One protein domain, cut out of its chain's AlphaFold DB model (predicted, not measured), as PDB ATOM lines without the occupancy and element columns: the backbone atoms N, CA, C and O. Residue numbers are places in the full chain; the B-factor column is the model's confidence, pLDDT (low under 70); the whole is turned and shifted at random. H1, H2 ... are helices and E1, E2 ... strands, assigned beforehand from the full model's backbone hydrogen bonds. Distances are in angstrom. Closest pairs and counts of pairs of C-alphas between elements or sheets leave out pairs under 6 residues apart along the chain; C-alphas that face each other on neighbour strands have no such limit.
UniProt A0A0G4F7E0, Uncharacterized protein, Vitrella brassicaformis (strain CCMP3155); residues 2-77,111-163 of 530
ATOM      1  N   PRO A   2      47.892 -35.717  -2.798       37.22
ATOM      2  CA  PRO A   2      47.927 -34.530  -1.945       37.22
ATOM      3  C   PRO A   2      46.862 -34.669  -0.846       37.22
ATOM      4  O   PRO A   2      45.727 -35.043  -1.145       37.22
ATOM      5  N   GLU A   3      47.241 -34.442   0.414       37.62
ATOM      6  CA  GLU A   3      46.305 -34.409   1.542       37.62
ATOM      7  C   GLU A   3      45.270 -33.303   1.291       37.62
ATOM      8  O   GLU A   3      45.613 -32.126   1.206       37.62
ATOM      9  N   MET A   4      43.996 -33.674   1.129       41.44
ATOM     10  CA  MET A   4      42.910 -32.695   1.133       41.44
ATOM     11  C   MET A   4      42.687 -32.246   2.574       41.44
ATOM     12  O   MET A   4      42.195 -33.015   3.401       41.44
ATOM     13  N   HIS A   5      43.053 -31.006   2.884       48.72
ATOM     14  CA  HIS A   5      42.697 -30.398   4.159       48.72
ATOM     15  C   HIS A   5      41.211 -30.010   4.154       48.72
ATOM     16  O   HIS A   5      40.719 -29.517   3.137       48.72
ATOM     17  N   PRO A   6      40.481 -30.209   5.262       57.16
ATOM     18  CA  PRO A   6      39.095 -29.770   5.363       57.16
ATOM     19  C   PRO A   6      39.029 -28.234   5.301       57.16
ATOM     20  O   PRO A   6      39.674 -27.537   6.093       57.16
ATOM     21  N   ILE A   7      38.255 -27.727   4.340       58.03
ATOM     22  CA  ILE A   7      37.976 -26.302   4.128       58.03
ATOM     23  C   ILE A   7      36.555 -26.027   4.611       58.03
ATOM     24  O   ILE A   7      35.638 -26.778   4.279       58.03
ATOM     25  N   VAL A   8      36.376 -24.949   5.374       62.00
ATOM     26  CA  VAL A   8      35.051 -24.400   5.680       62.00
ATOM     27  C   VAL A   8      34.880 -23.133   4.857       62.00
ATOM     28  O   VAL A   8      35.490 -22.107   5.162       62.00
ATOM     29  N   SER A   9      34.085 -23.228   3.795       55.62
ATOM     30  CA  SER A   9      33.677 -22.091   2.968       55.62
ATOM     31  C   SER A   9      32.172 -21.900   3.104       55.62
ATOM     32  O   SER A   9      31.416 -22.845   2.866       55.62
ATOM     33  N   TYR A  10      31.751 -20.697   3.476       57.09
ATOM     34  CA  TYR A  10      30.353 -20.289   3.411       57.09
ATOM     35  C   TYR A  10      30.166 -19.352   2.218       57.09
ATOM     36  O   TYR A  10      30.925 -18.394   2.065       57.09
ATOM     37  N   ASP A  11      29.179 -19.664   1.386       51.72
ATOM     38  CA  ASP A  11      28.715 -18.847   0.270       51.72
ATOM     39  C   ASP A  11      27.261 -18.448   0.592       51.72
ATOM     40  O   ASP A  11      26.463 -19.354   0.855       51.72
ATOM     41  N   PRO A  12      26.895 -17.149   0.597       42.69
ATOM     42  CA  PRO A  12      25.529 -16.681   0.859       42.69
ATOM     43  C   PRO A  12      24.445 -17.365   0.016       42.69
ATOM     44  O   PRO A  12      23.268 -17.326   0.381       42.69
ATOM     45  N   PHE A  13      24.820 -17.985  -1.106       44.34
ATOM     46  CA  PHE A  13      23.904 -18.633  -2.041       44.34
ATOM     47  C   PHE A  13      23.956 -20.174  -2.017       44.34
ATOM     48  O   PHE A  13      23.324 -20.808  -2.865       44.34
ATOM     49  N   GLY A  14      24.661 -20.804  -1.062       42.00
ATOM     50  CA  GLY A  14      24.804 -22.266  -0.999       42.00
ATOM     51  C   GLY A  14      24.899 -22.878   0.406       42.00
ATOM     52  O   GLY A  14      25.304 -22.237   1.370       42.00
ATOM     53  N   ASP A  15      24.548 -24.169   0.508       41.72
ATOM     54  CA  ASP A  15      24.714 -24.981   1.724       41.72
ATOM     55  C   ASP A  15      26.172 -24.972   2.221       41.72
ATOM     56  O   ASP A  15      27.110 -25.062   1.420       41.72
ATOM     57  N   LEU A  16      26.378 -24.967   3.548       49.94
ATOM     58  CA  LEU A  16      27.692 -25.204   4.160       49.94
ATOM     59  C   LEU A  16      28.267 -26.539   3.672       49.94
ATOM     60  O   LEU A  16      27.859 -27.616   4.110       49.94
ATOM     61  N   ARG A  17      29.258 -26.484   2.780       49.38
ATOM     62  CA  ARG A  17      29.967 -27.682   2.330       49.38
ATOM     63  C   ARG A  17      31.079 -28.006   3.315       49.38
ATOM     64  O   ARG A  17      32.059 -27.277   3.424       49.38
ATOM     65  N   TRP A  18      30.921 -29.123   4.020       54.66
ATOM     66  CA  TRP A  18      31.914 -29.652   4.951       54.66
ATOM     67  C   TRP A  18      32.464 -30.986   4.445       54.66
ATOM     68  O   TRP A  18      31.728 -31.955   4.265       54.66
ATOM     69  N   GLY A  19      33.776 -31.048   4.226       43.53
ATOM     70  CA  GLY A  19      34.475 -32.299   3.951       43.53
ATOM     71  C   GLY A  19      34.804 -33.023   5.259       43.53
ATOM     72  O   GLY A  19      35.838 -32.737   5.851       43.53
ATOM     73  N   ASN A  20      33.957 -33.978   5.663       45.69
ATOM     74  CA  ASN A  20      34.213 -35.036   6.668       45.69
ATOM     75  C   ASN A  20      33.805 -34.821   8.149       45.69
ATOM     76  O   ASN A  20      34.460 -35.335   9.053       45.69
ATOM     77  N   GLY A  21      32.658 -34.198   8.420       48.09
ATOM     78  CA  GLY A  21      31.983 -34.270   9.730       48.09
ATOM     79  C   GLY A  21      30.738 -33.380   9.857       48.09
ATOM     80  O   GLY A  21      30.415 -32.604   8.963       48.09
ATOM     81  N   LEU A  22      29.978 -33.563  10.940       42.19
ATOM     82  CA  LEU A  22      28.720 -32.848  11.169       42.19
ATOM     83  C   LEU A  22      28.971 -31.554  11.957       42.19
ATOM     84  O   LEU A  22      29.177 -31.603  13.169       42.19
ATOM     85  N   LEU A  23      28.883 -30.404  11.286       52.84
ATOM     86  CA  LEU A  23      28.338 -29.197  11.908       52.84
ATOM     87  C   LEU A  23      26.943 -28.970  11.356       52.84
ATOM     88  O   LEU A  23      26.750 -28.938  10.145       52.84
ATOM     89  N   SER A  24      25.985 -28.784  12.253       47.34
ATOM     90  CA  SER A  24      24.653 -28.300  11.916       47.34
ATOM     91  C   SER A  24      24.488 -26.902  12.496       47.34
ATOM     92  O   SER A  24      24.703 -26.702  13.694       47.34
ATOM     93  N   TRP A  25      24.114 -25.946  11.650       52.34
ATOM     94  CA  TRP A  25      23.580 -24.665  12.097       52.34
ATOM     95  C   TRP A  25      22.124 -24.888  12.514       52.34
ATOM     96  O   TRP A  25      21.315 -25.325  11.697       52.34
ATOM     97  N   ASP A  26      21.800 -24.666  13.788       51.34
ATOM     98  CA  ASP A  26      20.423 -24.783  14.269       51.34
ATOM     99  C   ASP A  26      19.666 -23.485  13.958       51.34
ATOM    100  O   ASP A  26      19.816 -22.461  14.632       51.34
ATOM    101  N   GLU A  27      18.867 -23.523  12.894       50.12
ATOM    102  CA  GLU A  27      18.093 -22.374  12.429       50.12
ATOM    103  C   GLU A  27      16.952 -21.995  13.393       50.12
ATOM    104  O   GLU A  27      16.494 -20.849  13.372       50.12
ATOM    105  N   ALA A  28      16.533 -22.914  14.276       48.53
ATOM    106  CA  ALA A  28      15.517 -22.655  15.296       48.53
ATOM    107  C   ALA A  28      16.083 -21.873  16.497       48.53
ATOM    108  O   ALA A  28      15.379 -21.028  17.050       48.53
ATOM    109  N   ASP A  29      17.359 -22.091  16.838       47.62
ATOM    110  CA  ASP A  29      18.051 -21.408  17.943       47.62
ATOM    111  C   ASP A  29      18.889 -20.188  17.491       47.62
ATOM    112  O   ASP A  29      19.338 -19.413  18.334       47.62
ATOM    113  N   ARG A  30      19.100 -19.983  16.178       47.06
ATOM    114  CA  ARG A  30      19.762 -18.822  15.520       47.06
ATOM    115  C   ARG A  30      21.085 -18.304  16.120       47.06
ATOM    116  O   ARG A  30      21.524 -17.232  15.705       47.06
ATOM    117  N   GLN A  31      21.726 -18.976  17.078       54.47
ATOM    118  CA  GLN A  31      22.883 -18.424  17.806       54.47
ATOM    119  C   GLN A  31      23.841 -19.478  18.380       54.47
ATOM    120  O   GLN A  31      24.562 -19.186  19.331       54.47
ATOM    121  N   GLN A  32      23.866 -20.716  17.874       57.75
ATOM    122  CA  GLN A  32      24.873 -21.658  18.367       57.75
ATOM    123  C   GLN A  32      25.231 -22.753  17.370       57.75
ATOM    124  O   GLN A  32      24.408 -23.574  16.973       57.75
ATOM    125  N   TRP A  33      26.511 -22.815  17.029       62.03
ATOM    126  CA  TRP A  33      27.096 -23.975  16.374       62.03
ATOM    127  C   TRP A  33      27.251 -25.125  17.377       62.03
ATOM    128  O   TRP A  33      27.740 -24.926  18.492       62.03
ATOM    129  N   ARG A  34      26.880 -26.348  16.982       56.66
ATOM    130  CA  ARG A  34      27.105 -27.570  17.777       56.66
ATOM    131  C   ARG A  34      27.999 -28.540  16.996       56.66
ATOM    132  O   ARG A  34      27.716 -28.842  15.841       56.66
ATOM    133  N   GLY A  35      29.080 -29.019  17.624       60.81
ATOM    134  CA  GLY A  35      30.023 -29.986  17.036       60.81
ATOM    135  C   GLY A  35      31.477 -29.808  17.499       60.81
ATOM    136  O   GLY A  35      31.851 -28.762  18.024       60.81
ATOM    137  N   LEU A  36      32.315 -30.837  17.317       57.81
ATOM    138  CA  LEU A  36      33.755 -30.806  17.619       57.81
ATOM    139  C   LEU A  36      34.553 -30.360  16.380       57.81
ATOM    140  O   LEU A  36      34.876 -31.165  15.509       57.81
ATOM    141  N   LEU A  37      34.923 -29.078  16.330       66.62
ATOM    142  CA  LEU A  37      35.773 -28.463  15.294       66.62
ATOM    143  C   LEU A  37      37.268 -28.800  15.492       66.62
ATOM    144  O   LEU A  37      38.121 -27.926  15.627       66.62
ATOM    145  N   THR A  38      37.611 -30.086  15.547       69.44
ATOM    146  CA  THR A  38      38.981 -30.520  15.901       69.44
ATOM    147  C   THR A  38      39.978 -30.497  14.740       69.44
ATOM    148  O   THR A  38      41.173 -30.654  14.977       69.44
ATOM    149  N   ALA A  39      39.534 -30.263  13.499       77.19
ATOM    150  CA  ALA A  39      40.388 -30.410  12.315       77.19
ATOM    151  C   ALA A  39      40.360 -29.236  11.321       77.19
ATOM    152  O   ALA A  39      40.974 -29.342  10.262       77.19
ATOM    153  N   VAL A  40      39.686 -28.119  11.618       82.56
ATOM    154  CA  VAL A  40      39.583 -27.010  10.655       82.56
ATOM    155  C   VAL A  40      40.924 -26.296  10.506       82.56
ATOM    156  O   VAL A  40      41.452 -25.754  11.470       82.56
ATOM    157  N   LYS A  41      41.466 -26.287   9.285       89.44
ATOM    158  CA  LYS A  41      42.729 -25.606   8.953       89.44
ATOM    159  C   LYS A  41      42.527 -24.292   8.215       89.44
ATOM    160  O   LYS A  41      43.356 -23.396   8.359       89.44
ATOM    161  N   VAL A  42      41.435 -24.172   7.466       88.62
ATOM    162  CA  VAL A  42      41.125 -23.000   6.645       88.62
ATOM    163  C   VAL A  42      39.697 -22.545   6.921       88.62
ATOM    164  O   VAL A  42      38.773 -23.361   6.864       88.62
ATOM    165  N   VAL A  43      39.532 -21.255   7.203       90.00
ATOM    166  CA  VAL A  43      38.228 -20.599   7.373       90.00
ATOM    167  C   VAL A  43      38.134 -19.431   6.400       90.00
ATOM    168  O   VAL A  43      38.977 -18.537   6.443       90.00
ATOM    169  N   SER A  44      37.093 -19.424   5.569       88.31
ATOM    170  CA  SER A  44      36.782 -18.309   4.670       88.31
ATOM    171  C   SER A  44      35.381 -17.777   4.963       88.31
ATOM    172  O   SER A  44      34.408 -18.529   4.880       88.31
ATOM    173  N   ILE A  45      35.281 -16.497   5.323       87.25
ATOM    174  CA  ILE A  45      34.024 -15.802   5.625       87.25
ATOM    175  C   ILE A  45      33.954 -14.561   4.735       87.25
ATOM    176  O   ILE A  45      34.735 -13.629   4.920       87.25
ATOM    177  N   LEU A  46      33.025 -14.554   3.779       84.94
ATOM    178  CA  LEU A  46      32.864 -13.490   2.778       84.94
ATOM    179  C   LEU A  46      31.627 -12.604   3.028       84.94
ATOM    180  O   LEU A  46      31.076 -12.018   2.100       84.94
ATOM    181  N   GLU A  47      31.216 -12.508   4.292       81.44
ATOM    182  CA  GLU A  47      30.006 -11.816   4.754       81.44
ATOM    183  C   GLU A  47      30.308 -10.524   5.521       81.44
ATOM    184  O   GLU A  47      31.417 -10.325   6.024       81.44
ATOM    185  N   ASP A  48      29.313  -9.644   5.667       78.75
ATOM    186  CA  ASP A  48      29.446  -8.459   6.523       78.75
ATOM    187  C   ASP A  48      29.560  -8.883   8.005       78.75
ATOM    188  O   ASP A  48      28.671  -9.572   8.508       78.75
ATOM    189  N   PRO A  49      30.609  -8.477   8.750       75.19
ATOM    190  CA  PRO A  49      30.772  -8.833  10.162       75.19
ATOM    191  C   PRO A  49      29.596  -8.414  11.056       75.19
ATOM    192  O   PRO A  49      29.390  -9.041  12.096       75.19
ATOM    193  N   ASP A  50      28.829  -7.381  10.687       76.44
ATOM    194  CA  ASP A  50      27.643  -6.961  11.445       76.44
ATOM    195  C   ASP A  50      26.461  -7.934  11.267       76.44
ATOM    196  O   ASP A  50      25.629  -8.075  12.167       76.44
ATOM    197  N   GLU A  51      26.396  -8.623  10.127       77.12
ATOM    198  CA  GLU A  51      25.397  -9.656   9.814       77.12
ATOM    199  C   GLU A  51      25.907 -11.059  10.193       77.12
ATOM    200  O   GLU A  51      25.128 -11.985  10.419       77.12
ATOM    201  N   ALA A  52      27.223 -11.187  10.375       74.00
ATOM    202  CA  ALA A  52      27.941 -12.437  10.549       74.00
ATOM    203  C   ALA A  52      28.372 -12.721  12.005       74.00
ATOM    204  O   ALA A  52      29.426 -13.317  12.241       74.00
ATOM    205  N   LEU A  53      27.568 -12.342  13.009       78.38
ATOM    206  CA  LEU A  53      27.911 -12.584  14.424       78.38
ATOM    207  C   LEU A  53      28.177 -14.070  14.725       78.38
ATOM    208  O   LEU A  53      29.161 -14.394  15.390       78.38
ATOM    209  N   GLY A  54      27.361 -14.968  14.165       81.50
ATOM    210  CA  GLY A  54      27.568 -16.416  14.286       81.50
ATOM    211  C   GLY A  54      28.870 -16.906  13.639       81.50
ATOM    212  O   GLY A  54      29.420 -17.922  14.057       81.50
ATOM    213  N   PHE A  55      29.414 -16.181  12.659       86.25
ATOM    214  CA  PHE A  55      30.691 -16.520  12.028       86.25
ATOM    215  C   PHE A  55      31.897 -16.030  12.832       86.25
ATOM    216  O   PHE A  55      32.951 -16.661  12.784       86.25
ATOM    217  N   ILE A  56      31.755 -14.957  13.617       89.06
ATOM    218  CA  ILE A  56      32.782 -14.566  14.594       89.06
ATOM    219  C   ILE A  56      32.933 -15.676  15.639       89.06
ATOM    220  O   ILE A  56      34.050 -16.107  15.912       89.06
ATOM    221  N   GLU A  57      31.821 -16.184  16.170       88.38
ATOM    222  CA  GLU A  57      31.840 -17.312  17.108       88.38
ATOM    223  C   GLU A  57      32.419 -18.574  16.458       88.38
ATOM    224  O   GLU A  57      33.241 -19.256  17.070       88.38
ATOM    225  N   LEU A  58      32.074 -18.850  15.192       88.06
ATOM    226  CA  LEU A  58      32.676 -19.944  14.426       88.06
ATOM    227  C   LEU A  58      34.199 -19.820  14.354       88.06
ATOM    228  O   LEU A  58      34.919 -20.765  14.682       88.06
ATOM    229  N   LEU A  59      34.689 -18.645  13.958       91.81
ATOM    230  CA  LEU A  59      36.113 -18.353  13.877       91.81
ATOM    231  C   LEU A  59      36.794 -18.575  15.236       91.81
ATOM    232  O   LEU A  59      37.830 -19.237  15.301       91.81
ATOM    233  N   GLU A  60      36.193 -18.097  16.326       93.38
ATOM    234  CA  GLU A  60      36.717 -18.258  17.687       93.38
ATOM    235  C   GLU A  60      36.753 -19.723  18.146       93.38
ATOM    236  O   GLU A  60      37.739 -20.146  18.752       93.38
ATOM    237  N   MET A  61      35.744 -20.534  17.816       90.94
ATOM    238  CA  MET A  61      35.762 -21.970  18.126       90.94
ATOM    239  C   MET A  61      36.834 -22.733  17.339       90.94
ATOM    240  O   MET A  61      37.367 -23.725  17.834       90.94
ATOM    241  N   THR A  62      37.168 -22.282  16.125       92.56
ATOM    242  CA  THR A  62      38.253 -22.870  15.318       92.56
ATOM    243  C   THR A  62      39.645 -22.377  15.710       92.56
ATOM    244  O   THR A  62      40.641 -22.909  15.219       92.56
ATOM    245  N   ALA A  63      39.750 -21.400  16.618       95.12
ATOM    246  CA  ALA A  63      41.020 -20.786  16.999       95.12
ATOM    247  C   ALA A  63      42.143 -21.781  17.369       95.12
ATOM    248  O   ALA A  63      43.284 -21.532  16.968       95.12
ATOM    249  N   PRO A  64      41.883 -22.916  18.061       94.75
ATOM    250  CA  PRO A  64      42.935 -23.876  18.403       94.75
ATOM    251  C   PRO A  64      43.577 -24.584  17.200       94.75
ATOM    252  O   PRO A  64      44.697 -25.079  17.325       94.75
ATOM    253  N   THR A  65      42.881 -24.677  16.063       93.38
ATOM    254  CA  THR A  65      43.249 -25.559  14.942       93.38
ATOM    255  C   THR A  65      43.492 -24.821  13.633       93.38
ATOM    256  O   THR A  65      44.293 -25.311  12.829       93.38
ATOM    257  N   VAL A  66      42.866 -23.654  13.446       94.81
ATOM    258  CA  VAL A  66      42.929 -22.870  12.210       94.81
ATOM    259  C   VAL A  66      44.340 -22.357  11.930       94.81
ATOM    260  O   VAL A  66      45.040 -21.858  12.812       94.81
ATOM    261  N   GLU A  67      44.754 -22.478  10.672       95.31
ATOM    262  CA  GLU A  67      46.071 -22.066  10.188       95.31
ATOM    263  C   GLU A  67      45.993 -20.958   9.138       95.31
ATOM    264  O   GLU A  67      46.925 -20.160   9.022       95.31
ATOM    265  N   THR A  68      44.889 -20.886   8.393       95.00
ATOM    266  CA  THR A  68      44.629 -19.847   7.393       95.00
ATOM    267  C   THR A  68      43.221 -19.296   7.553       95.00
ATOM    268  O   THR A  68      42.265 -20.055   7.714       95.00
ATOM    269  N   VAL A  69      43.097 -17.977   7.487       94.31
ATOM    270  CA  VAL A  69      41.818 -17.272   7.553       94.31
ATOM    271  C   VAL A  69      41.720 -16.297   6.383       94.31
ATOM    272  O   VAL A  69      42.682 -15.586   6.113       94.31
ATOM    273  N   ASP A  70      40.570 -16.258   5.720       92.75
ATOM    274  CA  ASP A  70      40.208 -15.258   4.712       92.75
ATOM    275  C   ASP A  70      38.881 -14.609   5.121       92.75
ATOM    276  O   ASP A  70      37.838 -15.260   5.154       92.75
ATOM    277  N   LEU A  71      38.937 -13.345   5.530       90.88
ATOM    278  CA  LEU A  71      37.791 -12.573   5.989       90.88
ATOM    279  C   LEU A  71      37.575 -11.435   5.016       90.88
ATOM    280  O   LEU A  71      38.429 -10.561   4.876       90.88
ATOM    281  N   GLY A  72      36.414 -11.380   4.395       86.81
ATOM    282  CA  GLY A  72      36.092 -10.303   3.491       86.81
ATOM    283  C   GLY A  72      34.611 -10.092   3.345       86.81
ATOM    284  O   GLY A  72      33.799 -10.751   3.973       86.81
ATOM    285  N   ILE A  73      34.284  -9.118   2.516       79.31
ATOM    286  CA  ILE A  73      32.974  -9.017   1.893       79.31
ATOM    287  C   ILE A  73      33.274  -9.241   0.420       79.31
ATOM    288  O   ILE A  73      34.230  -8.635  -0.088       79.31
ATOM    289  N   ASP A  74      32.526 -10.116  -0.245       67.44
ATOM    290  CA  ASP A  74      32.656 -10.230  -1.691       67.44
ATOM    291  C   ASP A  74      32.194  -8.912  -2.332       67.44
ATOM    292  O   ASP A  74      31.017  -8.556  -2.353       67.44
ATOM    293  N   LEU A  75      33.165  -8.115  -2.776       61.78
ATOM    294  CA  LEU A  75      32.923  -6.838  -3.439       61.78
ATOM    295  C   LEU A  75      32.790  -7.004  -4.958       61.78
ATOM    296  O   LEU A  75      32.533  -6.007  -5.637       61.78
ATOM    297  N   THR A  76      32.946  -8.225  -5.486       54.88
ATOM    298  CA  THR A  76      32.989  -8.500  -6.930       54.88
ATOM    299  C   THR A  76      31.689  -8.094  -7.630       54.88
ATOM    300  O   THR A  76      31.738  -7.623  -8.762       54.88
ATOM    301  N   GLU A  77      30.541  -8.141  -6.945       47.72
ATOM    302  CA  GLU A  77      29.256  -7.691  -7.508       47.72
ATOM    303  C   GLU A  77      28.938  -6.204  -7.273       47.72
ATOM    304  O   GLU A  77      28.055  -5.650  -7.926       47.72
ATOM    305  N   PRO A 111      34.838 -11.043  24.341       87.12
ATOM    306  CA  PRO A 111      34.993 -12.225  25.168       87.12
ATOM    307  C   PRO A 111      35.663 -11.852  26.498       87.12
ATOM    308  O   PRO A 111      36.511 -10.953  26.567       87.12
ATOM    309  N   ALA A 112      35.282 -12.551  27.571       90.50
ATOM    310  CA  ALA A 112      35.796 -12.293  28.919       90.50
ATOM    311  C   ALA A 112      37.326 -12.451  29.003       90.50
ATOM    312  O   ALA A 112      37.987 -11.763  29.781       90.50
ATOM    313  N   SER A 113      37.892 -13.323  28.164       92.81
ATOM    314  CA  SER A 113      39.331 -13.537  28.029       92.81
ATOM    315  C   SER A 113      39.785 -13.380  26.570       92.81
ATOM    316  O   SER A 113      38.979 -13.568  25.659       92.81
ATOM    317  N   PRO A 114      41.055 -13.002  26.322       94.69
ATOM    318  CA  PRO A 114      41.605 -12.929  24.970       94.69
ATOM    319  C   PRO A 114      41.542 -14.281  24.244       94.69
ATOM    320  O   PRO A 114      42.041 -15.280  24.764       94.69
ATOM    321  N   VAL A 115      41.013 -14.300  23.019       95.44
ATOM    322  CA  VAL A 115      41.009 -15.502  22.169       95.44
ATOM    323  C   VAL A 115      42.376 -15.650  21.511       95.44
ATOM    324  O   VAL A 115      42.874 -14.723  20.873       95.44
ATOM    325  N   THR A 116      43.017 -16.803  21.679       96.12
ATOM    326  CA  THR A 116      44.351 -17.054  21.122       96.12
ATOM    327  C   THR A 116      44.253 -17.987  19.927       96.12
ATOM    328  O   THR A 116      43.670 -19.060  20.041       96.12
ATOM    329  N   PHE A 117      44.873 -17.592  18.818       96.31
ATOM    330  CA  PHE A 117      45.013 -18.386  17.602       96.31
ATOM    331  C   PHE A 117      46.458 -18.904  17.509       96.31
ATOM    332  O   PHE A 117      47.299 -18.276  16.858       96.31
ATOM    333  N   PRO A 118      46.809 -20.006  18.203       95.31
ATOM    334  CA  PRO A 118      48.186 -20.496  18.263       95.31
ATOM    335  C   PRO A 118      48.693 -21.055  16.927       95.31
ATOM    336  O   PRO A 118      49.902 -21.104  16.724       95.31
ATOM    337  N   GLY A 119      47.792 -21.496  16.042       94.94
ATOM    338  CA  GLY A 119      48.122 -22.102  14.750       94.94
ATOM    339  C   GLY A 119      48.012 -21.165  13.549       94.94
ATOM    340  O   GLY A 119      48.532 -21.509  12.491       94.94
ATOM    341  N   LEU A 120      47.378 -19.993  13.690       96.06
ATOM    342  CA  LEU A 120      47.068 -19.116  12.558       96.06
ATOM    343  C   LEU A 120      48.347 -18.510  11.979       96.06
ATOM    344  O   LEU A 120      48.958 -17.653  12.609       96.06
ATOM    345  N   ARG A 121      48.733 -18.942  10.776       95.38
ATOM    346  CA  ARG A 121      49.953 -18.522  10.069       95.38
ATOM    347  C   ARG A 121      49.688 -17.501   8.976       95.38
ATOM    348  O   ARG A 121      50.551 -16.655   8.758       95.38
ATOM    349  N   ARG A 122      48.531 -17.569   8.314       95.50
ATOM    350  CA  ARG A 122      48.137 -16.660   7.229       95.50
ATOM    351  C   ARG A 122      46.763 -16.064   7.512       95.50
ATOM    352  O   ARG A 122      45.838 -16.792   7.861       95.50
ATOM    353  N   ALA A 123      46.630 -14.759   7.328       95.12
ATOM    354  CA  ALA A 123      45.352 -14.069   7.372       95.12
ATOM    355  C   ALA A 123      45.212 -13.165   6.147       95.12
ATOM    356  O   ALA A 123      46.116 -12.396   5.823       95.12
ATOM    357  N   GLU A 124      44.069 -13.244   5.492       94.00
ATOM    358  CA  GLU A 124      43.611 -12.270   4.524       94.00
ATOM    359  C   GLU A 124      42.392 -11.553   5.103       94.00
ATOM    360  O   GLU A 124      41.475 -12.194   5.604       94.00
ATOM    361  N   VAL A 125      42.425 -10.223   5.147       91.81
ATOM    362  CA  VAL A 125      41.399  -9.418   5.815       91.81
ATOM    363  C   VAL A 125      40.982  -8.272   4.904       91.81
ATOM    364  O   VAL A 125      41.800  -7.469   4.463       91.81
ATOM    365  N   ARG A 126      39.689  -8.174   4.619       87.69
ATOM    366  CA  ARG A 126      39.079  -7.202   3.711       87.69
ATOM    367  C   ARG A 126      37.837  -6.588   4.361       87.69
ATOM    368  O   ARG A 126      37.249  -7.133   5.294       87.69
ATOM    369  N   GLY A 127      37.389  -5.457   3.822       84.25
ATOM    370  CA  GLY A 127      36.090  -4.874   4.171       84.25
ATOM    371  C   GLY A 127      35.973  -4.479   5.645       84.25
ATOM    372  O   GLY A 127      36.860  -3.857   6.202       84.25
ATOM    373  N   GLN A 128      34.866  -4.790   6.308       84.06
ATOM    374  CA  GLN A 128      34.643  -4.327   7.686       84.06
ATOM    375  C   GLN A 128      35.338  -5.200   8.755       84.06
ATOM    376  O   GLN A 128      35.320  -4.868   9.942       84.06
ATOM    377  N   TRP A 129      36.011  -6.284   8.352       87.94
ATOM    378  CA  TRP A 129      36.667  -7.237   9.254       87.94
ATOM    379  C   TRP A 129      37.937  -6.706   9.929       87.94
ATOM    380  O   TRP A 129      38.432  -7.306  10.884       87.94
ATOM    381  N   TYR A 130      38.460  -5.554   9.502       85.94
ATOM    382  CA  TYR A 130      39.679  -4.979  10.075       85.94
ATOM    383  C   TYR A 130      39.593  -4.754  11.586       85.94
ATOM    384  O   TYR A 130      40.606  -4.854  12.261       85.94
ATOM    385  N   GLY A 131      38.411  -4.464  12.141       87.19
ATOM    386  CA  GLY A 131      38.246  -4.191  13.574       87.19
ATOM    387  C   GLY A 131      38.198  -5.434  14.465       87.19
ATOM    388  O   GLY A 131      38.425  -5.318  15.673       87.19
ATOM    389  N   VAL A 132      37.932  -6.617  13.896       90.06
ATOM    390  CA  VAL A 132      37.541  -7.801  14.678       90.06
ATOM    391  C   VAL A 132      38.638  -8.241  15.646       90.06
ATOM    392  O   VAL A 132      38.355  -8.507  16.810       90.06
ATOM    393  N   ALA A 133      39.910  -8.212  15.233       91.69
ATOM    394  CA  ALA A 133      41.014  -8.643  16.086       91.69
ATOM    395  C   ALA A 133      41.184  -7.759  17.333       91.69
ATOM    396  O   ALA A 133      41.533  -8.256  18.408       91.69
ATOM    397  N   ARG A 134      40.906  -6.451  17.226       90.44
ATOM    398  CA  ARG A 134      40.890  -5.542  18.383       90.44
ATOM    399  C   ARG A 134      39.655  -5.777  19.228       90.44
ATOM    400  O   ARG A 134      39.790  -5.999  20.431       90.44
ATOM    401  N   ASP A 135      38.490  -5.716  18.597       89.56
ATOM    402  CA  ASP A 135      37.198  -5.716  19.277       89.56
ATOM    403  C   ASP A 135      36.985  -7.040  20.039       89.56
ATOM    404  O   ASP A 135      36.484  -7.035  21.161       89.56
ATOM    405  N   ARG A 136      37.488  -8.157  19.499       92.00
ATOM    406  CA  ARG A 136      37.438  -9.499  20.103       92.00
ATOM    407  C   ARG A 136      38.712  -9.900  20.862       92.00
ATOM    408  O   ARG A 136      38.823 -11.020  21.351       92.00
ATOM    409  N   ARG A 137      39.679  -8.983  21.009       93.00
ATOM    410  CA  ARG A 137      40.937  -9.180  21.762       93.00
ATOM    411  C   ARG A 137      41.738 -10.415  21.320       93.00
ATOM    412  O   ARG A 137      42.231 -11.167  22.161       93.00
ATOM    413  N   TYR A 138      41.899 -10.610  20.015       94.50
ATOM    414  CA  TYR A 138      42.659 -11.741  19.485       94.50
ATOM    415  C   TYR A 138      44.146 -11.668  19.861       94.50
ATOM    416  O   TYR A 138      44.727 -10.588  19.992       94.50
ATOM    417  N   ARG A 139      44.776 -12.832  20.016       94.19
ATOM    418  CA  ARG A 139      46.230 -13.008  20.114       94.19
ATOM    419  C   ARG A 139      46.688 -13.901  18.972       94.19
ATOM    420  O   ARG A 139      46.203 -15.024  18.855       94.19
ATOM    421  N   LEU A 140      47.617 -13.406  18.155       94.31
ATOM    422  CA  LEU A 140      48.005 -14.023  16.883       94.31
ATOM    423  C   LEU A 140      49.515 -14.353  16.860       94.31
ATOM    424  O   LEU A 140      50.247 -13.862  15.998       94.31
ATOM    425  N   PRO A 141      50.019 -15.160  17.817       92.69
ATOM    426  CA  PRO A 141      51.458 -15.357  18.009       92.69
ATOM    427  C   PRO A 141      52.147 -16.056  16.829       92.69
ATOM    428  O   PRO A 141      53.338 -15.849  16.612       92.69
ATOM    429  N   ALA A 142      51.415 -16.875  16.069       93.81
ATOM    430  CA  ALA A 142      51.946 -17.614  14.927       93.81
ATOM    431  C   ALA A 142      51.714 -16.924  13.575       93.81
ATOM    432  O   ALA A 142      52.141 -17.473  12.558       93.81
ATOM    433  N   LEU A 143      51.066 -15.751  13.547       93.75
ATOM    434  CA  LEU A 143      50.715 -15.078  12.299       93.75
ATOM    435  C   LEU A 143      51.977 -14.548  11.618       93.75
ATOM    436  O   LEU A 143      52.666 -13.682  12.156       93.75
ATOM    437  N   ARG A 144      52.252 -15.089  10.427       92.56
ATOM    438  CA  ARG A 144      53.423 -14.777   9.603       92.56
ATOM    439  C   ARG A 144      53.065 -14.099   8.297       92.56
ATOM    440  O   ARG A 144      53.898 -13.393   7.759       92.56
ATOM    441  N   GLU A 145      51.863 -14.285   7.779       94.25
ATOM    442  CA  GLU A 145      51.464 -13.701   6.502       94.25
ATOM    443  C   GLU A 145      50.162 -12.932   6.670       94.25
ATOM    444  O   GLU A 145      49.182 -13.484   7.169       94.25
ATOM    445  N   LEU A 146      50.154 -11.662   6.272       94.00
ATOM    446  CA  LEU A 146      48.977 -10.805   6.367       94.00
ATOM    447  C   LEU A 146      48.756 -10.108   5.033       94.00
ATOM    448  O   LEU A 146      49.582  -9.302   4.600       94.00
ATOM    449  N   THR A 147      47.615 -10.396   4.426       93.44
ATOM    450  CA  THR A 147      47.083  -9.664   3.283       93.44
ATOM    451  C   THR A 147      45.923  -8.811   3.769       93.44
ATOM    452  O   THR A 147      44.997  -9.321   4.389       93.44
ATOM    453  N   THR A 148      45.962  -7.502   3.556       90.25
ATOM    454  CA  THR A 148      44.933  -6.613   4.110       90.25
ATOM    455  C   THR A 148      44.730  -5.362   3.278       90.25
ATOM    456  O   THR A 148      45.664  -4.874   2.663       90.25
ATOM    457  N   GLY A 149      43.517  -4.826   3.236       82.94
ATOM    458  CA  GLY A 149      43.236  -3.565   2.554       82.94
ATOM    459  C   GLY A 149      43.453  -2.310   3.413       82.94
ATOM    460  O   GLY A 149      43.784  -2.411   4.596       82.94
ATOM    461  N   HIS A 150      43.243  -1.117   2.833       69.06
ATOM    462  CA  HIS A 150      43.413   0.151   3.549       69.06
ATOM    463  C   HIS A 150      42.282   0.404   4.559       69.06
ATOM    464  O   HIS A 150      41.137   0.644   4.164       69.06
ATOM    465  N   SER A 151      42.602   0.407   5.862       70.62
ATOM    466  CA  SER A 151      41.704   0.867   6.934       70.62
ATOM    467  C   SER A 151      42.452   1.220   8.225       70.62
ATOM    468  O   SER A 151      43.275   0.422   8.661       70.62
ATOM    469  N   PRO A 152      42.095   2.311   8.930       66.25
ATOM    470  CA  PRO A 152      42.646   2.633  10.255       66.25
ATOM    471  C   PRO A 152      42.496   1.511  11.297       66.25
ATOM    472  O   PRO A 152      43.200   1.472  12.301       66.25
ATOM    473  N   ALA A 153      41.559   0.582  11.088       64.81
ATOM    474  CA  ALA A 153      41.369  -0.566  11.969       64.81
ATOM    475  C   ALA A 153      42.381  -1.705  11.717       64.81
ATOM    476  O   ALA A 153      42.462  -2.627  12.531       64.81
ATOM    477  N   MET A 154      43.178  -1.637  10.645       72.69
ATOM    478  CA  MET A 154      44.187  -2.637  10.282       72.69
ATOM    479  C   MET A 154      45.287  -2.778  11.339       72.69
ATOM    480  O   MET A 154      45.736  -3.898  11.604       72.69
ATOM    481  N   GLY A 155      45.660  -1.682  12.012       78.69
ATOM    482  CA  GLY A 155      46.566  -1.722  13.156       78.69
ATOM    483  C   GLY A 155      46.148  -2.733  14.223       78.69
ATOM    484  O   GLY A 155      46.994  -3.239  14.953       78.69
ATOM    485  N   SER A 156      44.875  -3.146  14.273       87.31
ATOM    486  CA  SER A 156      44.454  -4.228  15.156       87.31
ATOM    487  C   SER A 156      45.150  -5.563  14.865       87.31
ATOM    488  O   SER A 156      45.673  -6.170  15.801       87.31
ATOM    489  N   TRP A 157      45.189  -5.995  13.603       91.19
ATOM    490  CA  TRP A 157      45.801  -7.248  13.162       91.19
ATOM    491  C   TRP A 157      47.319  -7.134  13.199       91.19
ATOM    492  O   TRP A 157      47.992  -7.993  13.770       91.19
ATOM    493  N   LEU A 158      47.849  -6.023  12.678       89.44
ATOM    494  CA  LEU A 158      49.286  -5.781  12.624       89.44
ATOM    495  C   LEU A 158      49.911  -5.702  14.023       89.44
ATOM    496  O   LEU A 158      50.963  -6.289  14.238       89.44
ATOM    497  N   HIS A 159      49.267  -5.058  14.998       87.38
ATOM    498  CA  HIS A 159      49.784  -4.962  16.370       87.38
ATOM    499  C   HIS A 159      49.788  -6.309  17.120       87.38
ATOM    500  O   HIS A 159      50.518  -6.480  18.094       87.38
ATOM    501  N   ARG A 160      48.964  -7.273  16.685       88.62
ATOM    502  CA  ARG A 160      48.798  -8.593  17.327       88.62
ATOM    503  C   ARG A 160      49.610  -9.703  16.674       88.62
ATOM    504  O   ARG A 160      49.740 -10.768  17.278       88.62
ATOM    505  N   ALA A 161      50.102  -9.473  15.459       87.75
ATOM    506  CA  ALA A 161      50.941 -10.413  14.736       87.75
ATOM    507  C   ALA A 161      52.337 -10.497  15.370       87.75
ATOM    508  O   ALA A 161      52.928  -9.464  15.695       87.75
ATOM    509  N   GLY A 162      52.874 -11.714  15.478       81.44
ATOM    510  CA  GLY A 162      54.274 -11.960  15.832       81.44
ATOM    511  C   GLY A 162      55.229 -11.592  14.685       81.44
ATOM    512  O   GLY A 162      55.308 -10.434  14.275       81.44
ATOM    513  N   ASP A 163      55.963 -12.577  14.157       84.62
ATOM    514  CA  ASP A 163      56.931 -12.435  13.053       84.62
ATOM    515  C   ASP A 163      56.279 -12.403  11.660       84.62
ATOM    516  O   ASP A 163      56.189 -13.423  10.977       84.62
TER     517      ASP A 163
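What this domain is: This is residues 2 to 77 and 111 to 163 of the 530 residues of an uncharacterized protein of Vitrella brassicaformis (strain CCMP3155) (UniProt A0A0G4F7E0). With little regular structure, a parallel sheet, E1-E2-E3-E4-E5, has H1 and H2 over one face, H3 packed on H2, and residues 11 to 41 looping round the E1 edge. A helix joins parallel neighbours in strand-helix-strand units E2-H1-E3 and E4-H2-E5. The 129 printed residues, 46 in named elements of mixed class, are compact: radius of gyration of the C-alphas 14.2 A, spans 36, 36 and 32 A.

How they stand to each other: N 8 of E1, residues 7 to 10, and O 42 of E2, residues 42 to 45, are within hydrogen-bond range, 3.2 A. H1, residues 53 to 62, is over E2. H2, residues 127 to 135, touches H3, residues 155 to 160; C-alphas 134 and 156 are closest, 5.0 A.

Where its parts are: E3 is residues 68 to 71, E4 122 to 125, E5 145 to 149. C-alpha 7 is at (37.976, -26.302, 4.128), C-alpha 160 at (48.798, -8.593, 17.327).

The domain as a whole: Residues 78 to 110 are cut out, C-alphas 77 and 111 33.5 A apart; residues 2 to 38 are under pLDDT 70.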